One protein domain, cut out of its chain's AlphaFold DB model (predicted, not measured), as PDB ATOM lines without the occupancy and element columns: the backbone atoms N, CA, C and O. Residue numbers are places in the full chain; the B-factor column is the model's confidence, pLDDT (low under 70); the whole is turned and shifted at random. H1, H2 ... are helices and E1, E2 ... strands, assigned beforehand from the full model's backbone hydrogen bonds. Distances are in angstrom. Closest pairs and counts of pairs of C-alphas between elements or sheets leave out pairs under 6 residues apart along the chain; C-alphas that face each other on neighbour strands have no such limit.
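Overview. This is residues 161 to 208 of the 209 residues of an uncharacterized protein of Acidobacteria bacterium (UniProt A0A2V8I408). A long two-stranded hairpin, E1 and E2, has its loop at one end of the domain; beyond the other end H1 lies crosswise, and from the end of H1 the short helix H2 folds back toward the hairpin but stays apart from both strands. The printed part has 48 residues, in the order E1, E2, H1, H2, with an antiparallel sheet; the class is mixed, helices and strands. It is only just extended, close to loose, with a radius of gyration of the C-alphas of 14.6 A and spans of 45 by 20 by 14 A.

Along the chain. E1, residues 165 to 170, begins at C-alpha (149.986, 191.944, 117.947) and is 16.0 A long. E2 is residues 180 to 185, 16.8 A. H1 is residues 190 to 198, 12.5 A. H2, residues 201 to 206, 8.9 A, ends at C-alpha (148.304, 180.776, 115.805).

Arrangement. E1 and E2 are antiparallel at 154 degrees; N 168 and O 182 are within hydrogen-bond range at 2.8 A. H1 and H2 are close but not clearly touching, the closest C-alphas being those of Ala 196 and Asp 202, 6.6 A; they run the same way at a steep tilt of 69 degrees, only just short of about perpendicular. E1 and H2 are only just apart, closest 8.4 A. In H1 and H2 every O i to N i+4 pair is within hydrogen-bond range.

Size, cuts and confidence. The C-alphas farthest apart, of Asp 175 and Val 198, are 44.9 A apart. The printed part has no cut and no long link. pLDDT is under 70 at residues 175 to 177 and 206 to 208.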
ATOM      1  N   ARG A 161     150.445 197.626 108.222       90.25
ATOM      2  CA  ARG A 161     151.290 198.179 109.291       90.25
ATOM      3  C   ARG A 161     150.495 198.481 110.564       90.25
ATOM      4  O   ARG A 161     151.064 198.418 111.643       90.25
ATOM      5  N   GLN A 162     149.199 198.782 110.454       91.38
ATOM      6  CA  GLN A 162     148.319 199.027 111.608       91.38
ATOM      7  C   GLN A 162     147.783 197.736 112.260       91.38
ATOM      8  O   GLN A 162     147.159 197.778 113.329       91.38
ATOM      9  N   ILE A 163     147.995 196.576 111.628       90.81
ATOM     10  CA  ILE A 163     147.648 195.278 112.205       90.81
ATOM     11  C   ILE A 163     148.794 194.848 113.115       90.81
ATOM     12  O   ILE A 163     149.822 194.349 112.663       90.81
ATOM     13  N   GLU A 164     148.597 195.019 114.416       89.44
ATOM     14  CA  GLU A 164     149.626 194.771 115.417       89.44
ATOM     15  C   GLU A 164     149.181 193.689 116.402       89.44
ATOM     16  O   GLU A 164     147.998 193.531 116.721       89.44
ATOM     17  N   GLN A 165     150.158 192.935 116.896       88.50
ATOM     18  CA  GLN A 165     149.986 191.944 117.947       88.50
ATOM     19  C   GLN A 165     150.881 192.333 119.121       88.50
ATOM     20  O   GLN A 165     152.092 192.482 118.976       88.50
ATOM     21  N   PHE A 166     150.276 192.472 120.292       87.75
ATOM     22  CA  PHE A 166     150.929 192.858 121.531       87.75
ATOM     23  C   PHE A 166     151.066 191.654 122.454       87.75
ATOM     24  O   PHE A 166     150.144 190.848 122.585       87.75
ATOM     25  N   VAL A 167     152.202 191.567 123.142       88.38
ATOM     26  CA  VAL A 167     152.403 190.639 124.257       88.38
ATOM     27  C   VAL A 167     152.317 191.447 125.547       88.38
ATOM     28  O   VAL A 167     153.226 192.202 125.883       88.38
ATOM     29  N   LEU A 168     151.200 191.318 126.255       88.25
ATOM     30  CA  LEU A 168     150.980 191.944 127.551       88.25
ATOM     31  C   LEU A 168     151.644 191.102 128.634       88.25
ATOM     32  O   LEU A 168     151.221 189.977 128.893       88.25
ATOM     33  N   LEU A 169     152.671 191.659 129.271       88.19
ATOM     34  CA  LEU A 169     153.346 191.042 130.406       88.19
ATOM     35  C   LEU A 169     152.675 191.500 131.699       88.19
ATOM     36  O   LEU A 169     152.590 192.694 131.984       88.19
ATOM     37  N   TYR A 170     152.198 190.540 132.479       84.38
ATOM     38  CA  TYR A 170     151.597 190.782 133.780       84.38
ATOM     39  C   TYR A 170     152.594 190.460 134.894       84.38
ATOM     40  O   TYR A 170     153.361 189.496 134.777       84.38
ATOM     41  N   PRO A 171     152.561 191.221 136.002       82.31
ATOM     42  CA  PRO A 171     153.360 190.906 137.174       82.31
ATOM     43  C   PRO A 171     152.978 189.533 137.740       82.31
ATOM     44  O   PRO A 171     151.841 189.065 137.605       82.31
ATOM     45  N   THR A 172     153.942 188.883 138.387       79.62
ATOM     46  CA  THR A 172     153.729 187.603 139.061       79.62
ATOM     47  C   THR A 172     152.722 187.779 140.201       79.62
ATOM     48  O   THR A 172     152.763 188.762 140.943       79.62
ATOM     49  N   GLN A 173     151.786 186.838 140.362       74.06
ATOM     50  CA  GLN A 173     150.944 186.808 141.561       74.06
ATOM     51  C   GLN A 173     151.767 186.231 142.720       74.06
ATOM     52  O   GLN A 173     151.935 185.017 142.827       74.06
ATOM     53  N   GLY A 174     152.307 187.120 143.558       72.94
ATOM     54  CA  GLY A 174     153.190 186.782 144.679       72.94
ATOM     55  C   GLY A 174     154.654 186.540 144.279       72.94
ATOM     56  O   GLY A 174     155.004 186.575 143.098       72.94
ATOM     57  N   ASP A 175     155.501 186.261 145.276       69.88
ATOM     58  CA  ASP A 175     156.971 186.185 145.141       69.88
ATOM     59  C   ASP A 175     157.488 185.002 144.296       69.88
ATOM     60  O   ASP A 175     158.672 184.946 143.970       69.88
ATOM     61  N   LYS A 176     156.631 184.029 143.949       65.38
ATOM     62  CA  LYS A 176     157.016 182.796 143.223       65.38
ATOM     63  C   LYS A 176     156.074 182.397 142.079       65.38
ATOM     64  O   LYS A 176     156.184 181.287 141.561       65.38
ATOM     65  N   GLY A 177     155.122 183.251 141.701       64.94
ATOM     66  CA  GLY A 177     154.199 182.944 140.604       64.94
ATOM     67  C   GLY A 177     154.910 182.920 139.241       64.94
ATOM     68  O   GLY A 177     155.853 183.687 139.047       64.94
ATOM     69  N   PRO A 178     154.481 182.084 138.276       70.06
ATOM     70  CA  PRO A 178     155.039 182.119 136.926       70.06
ATOM     71  C   PRO A 178     154.761 183.475 136.258       70.06
ATOM     72  O   PRO A 178     153.734 184.108 136.524       70.06
ATOM     73  N   GLN A 179     155.664 183.917 135.375       72.88
ATOM     74  CA  GLN A 179     155.409 185.096 134.548       72.88
ATOM     75  C   GLN A 179     154.191 184.841 133.662       72.88
ATOM     76  O   GLN A 179     154.088 183.808 133.001       72.88
ATOM     77  N   ARG A 180     153.252 185.786 133.669       80.19
ATOM     78  CA  ARG A 180     152.015 185.686 132.900       80.19
ATOM     79  C   ARG A 180     152.119 186.608 131.699       80.19
ATOM     80  O   ARG A 180     152.304 187.807 131.863       80.19
ATOM     81  N   ALA A 181     151.960 186.050 130.508       84.38
ATOM     82  CA  ALA A 181     151.846 186.812 129.277       84.38
ATOM     83  C   ALA A 181     150.470 186.564 128.649       84.38
ATOM     84  O   ALA A 181     149.967 185.442 128.695       84.38
ATOM     85  N   ALA A 182     149.861 187.594 128.067       83.50
ATOM     86  CA  ALA A 182     148.704 187.445 127.191       83.50
ATOM     87  C   ALA A 182     149.003 188.069 125.835       83.50
ATOM     88  O   ALA A 182     149.575 189.153 125.754       83.50
ATOM     89  N   ILE A 183     148.590 187.394 124.771       83.69
ATOM     90  CA  ILE A 183     148.679 187.924 123.415       83.69
ATOM     91  C   ILE A 183     147.361 188.629 123.099       83.69
ATOM     92  O   ILE A 183     146.291 188.045 123.262       83.69
ATOM     93  N   VAL A 184     147.434 189.885 122.658       86.12
ATOM     94  CA  VAL A 184     146.270 190.699 122.285       86.12
ATOM     95  C   VAL A 184     146.520 191.343 120.928       86.12
ATOM     96  O   VAL A 184     147.631 191.764 120.635       86.12
ATOM     97  N   HIS A 185     145.486 191.441 120.098       84.19
ATOM     98  CA  HIS A 185     145.571 192.057 118.773       84.19
ATOM     99  C   HIS A 185     145.009 193.480 118.783       84.19
ATOM    100  O   HIS A 185     144.095 193.790 119.556       84.19
ATOM    101  N   SER A 186     145.537 194.345 117.912       87.06
ATOM    102  CA  SER A 186     144.961 195.667 117.669       87.06
ATOM    103  C   SER A 186     143.516 195.545 117.168       87.06
ATOM    104  O   SER A 186     143.107 194.542 116.575       87.06
ATOM    105  N   LYS A 187     142.700 196.574 117.426       87.88
ATOM    106  CA  LYS A 187     141.352 196.639 116.848       87.88
ATOM    107  C   LYS A 187     141.477 196.875 115.349       87.88
ATOM    108  O   LYS A 187     141.929 197.938 114.938       87.88
ATOM    109  N   GLN A 188     141.024 195.908 114.564       90.56
ATOM    110  CA  GLN A 188     141.104 195.974 113.112       90.56
ATOM    111  C   GLN A 188     139.869 196.639 112.503       90.56
ATOM    112  O   GLN A 188     138.732 196.343 112.889       90.56
ATOM    113  N   THR A 189     140.092 197.495 111.509       90.44
ATOM    114  CA  THR A 189     139.032 198.012 110.634       90.44
ATOM    115  C   THR A 189     138.497 196.906 109.714       90.44
ATOM    116  O   THR A 189     139.120 195.858 109.546       90.44
ATOM    117  N   PHE A 190     137.338 197.122 109.084       89.50
ATOM    118  CA  PHE A 190     136.786 196.145 108.137       89.50
ATOM    119  C   PHE A 190     137.753 195.812 106.976       89.50
ATOM    120  O   PHE A 190     137.964 194.624 106.723       89.50
ATOM    121  N   PRO A 191     138.413 196.795 106.323       88.00
ATOM    122  CA  PRO A 191     139.442 196.498 105.326       88.00
ATOM    123  C   PRO A 191     140.598 195.644 105.862       88.00
ATOM    124  O   PRO A 191     141.008 194.689 105.208       88.00
ATOM    125  N   GLN A 192     141.090 195.934 107.069       92.00
ATOM    126  CA  GLN A 192     142.181 195.180 107.695       92.00
ATOM    127  C   GLN A 192     141.795 193.728 107.974       92.00
ATOM    128  O   GLN A 192     142.587 192.832 107.705       92.00
ATOM    129  N   GLN A 193     140.566 193.476 108.433       91.69
ATOM    130  CA  GLN A 193     140.062 192.116 108.647       91.69
ATOM    131  C   GLN A 193     139.993 191.324 107.334       91.69
ATOM    132  O   GLN A 193     140.366 190.152 107.286       91.69
ATOM    133  N   GLN A 194     139.540 191.956 106.246       91.69
ATOM    134  CA  GLN A 194     139.513 191.311 104.931       91.69
ATOM    135  C   GLN A 194     140.924 191.001 104.423       91.69
ATOM    136  O   GLN A 194     141.163 189.896 103.934       91.69
ATOM    137  N   LEU A 195     141.858 191.946 104.569       92.81
ATOM    138  CA  LEU A 195     143.262 191.754 104.207       92.81
ATOM    139  C   LEU A 195     143.909 190.639 105.037       92.81
ATOM    140  O   LEU A 195     144.534 189.749 104.464       92.81
ATOM    141  N   ALA A 196     143.714 190.640 106.358       91.56
ATOM    142  CA  ALA A 196     144.241 189.625 107.266       91.56
ATOM    143  C   ALA A 196     143.758 188.222 106.894       91.56
ATOM    144  O   ALA A 196     144.564 187.295 106.807       91.56
ATOM    145  N   LYS A 197     142.465 188.088 106.585       91.38
ATOM    146  CA  LYS A 197     141.869 186.822 106.161       91.38
ATOM    147  C   LYS A 197     142.430 186.334 104.826       91.38
ATOM    148  O   LYS A 197     142.798 185.170 104.712       91.38
ATOM    149  N   VAL A 198     142.490 187.201 103.812       93.44
ATOM    150  CA  VAL A 198     142.971 186.826 102.468       93.44
ATOM    151  C   VAL A 198     144.454 186.465 102.477       93.44
ATOM    152  O   VAL A 198     144.870 185.572 101.747       93.44
ATOM    153  N   LEU A 199     145.247 187.130 103.314       92.00
ATOM    154  CA  LEU A 199     146.680 186.871 103.443       92.00
ATOM    155  C   LEU A 199     147.011 185.768 104.462       92.00
ATOM    156  O   LEU A 199     148.187 185.470 104.654       92.00
ATOM    157  N   GLY A 200     146.008 185.170 105.116       90.50
ATOM    158  CA  GLY A 200     146.206 184.091 106.089       90.50
ATOM    159  C   GLY A 200     146.929 184.520 107.371       90.50
ATOM    160  O   GLY A 200     147.580 183.700 108.019       90.50
ATOM    161  N   LEU A 201     146.842 185.797 107.763       88.75
ATOM    162  CA  LEU A 201     147.553 186.316 108.941       88.75
ATOM    163  C   LEU A 201     147.057 185.683 110.250       88.75
ATOM    164  O   LEU A 201     147.840 185.496 111.179       88.75
ATOM    165  N   ASP A 202     145.780 185.301 110.301       82.56
ATOM    166  CA  ASP A 202     145.182 184.639 111.465       82.56
ATOM    167  C   ASP A 202     145.810 183.261 111.733       82.56
ATOM    168  O   ASP A 202     145.988 182.862 112.886       82.56
ATOM    169  N   GLU A 203     146.172 182.525 110.678       84.00
ATOM    170  CA  GLU A 203     146.847 181.227 110.792       84.00
ATOM    171  C   GLU A 203     148.299 181.405 111.240       84.00
ATOM    172  O   GLU A 203     148.786 180.680 112.111       84.00
ATOM    173  N   LEU A 204     148.968 182.431 110.707       80.75
ATOM    174  CA  LEU A 204     150.336 182.774 111.081       80.75
ATOM    175  C   LEU A 204     150.443 183.116 112.575       80.75
ATOM    176  O   LEU A 204     151.367 182.651 113.247       80.75
ATOM    177  N   ALA A 205     149.476 183.877 113.098       71.94
ATOM    178  CA  ALA A 205     149.409 184.255 114.507       71.94
ATOM    179  C   ALA A 205     149.263 183.040 115.440       71.94
ATOM    180  O   ALA A 205     149.877 183.010 116.505       71.94
ATOM    181  N   ARG A 206     148.506 182.013 115.026       66.81
ATOM    182  CA  ARG A 206     148.304 180.776 115.805       66.81
ATOM    183  C   ARG A 206     149.530 179.867 115.841       66.81
ATOM    184  O   ARG A 206     149.687 179.117 116.794       66.81
ATOM    185  N   SER A 207     150.402 179.922 114.832       57.12
ATOM    186  CA  SER A 207     151.589 179.050 114.775       57.12
ATOM    187  C   SER A 207     152.701 179.419 115.770       57.12
ATOM    188  O   SER A 207     153.643 178.651 115.941       57.12
ATOM    189  N   LYS A 208     152.616 180.596 116.413       52.22
ATOM    190  CA  LYS A 208     153.616 181.110 117.370       52.22
ATOM    191  C   LYS A 208     153.266 180.884 118.851       52.22
ATOM    192  O   LYS A 208     153.985 181.393 119.711       52.22
TER     193      LYS A 208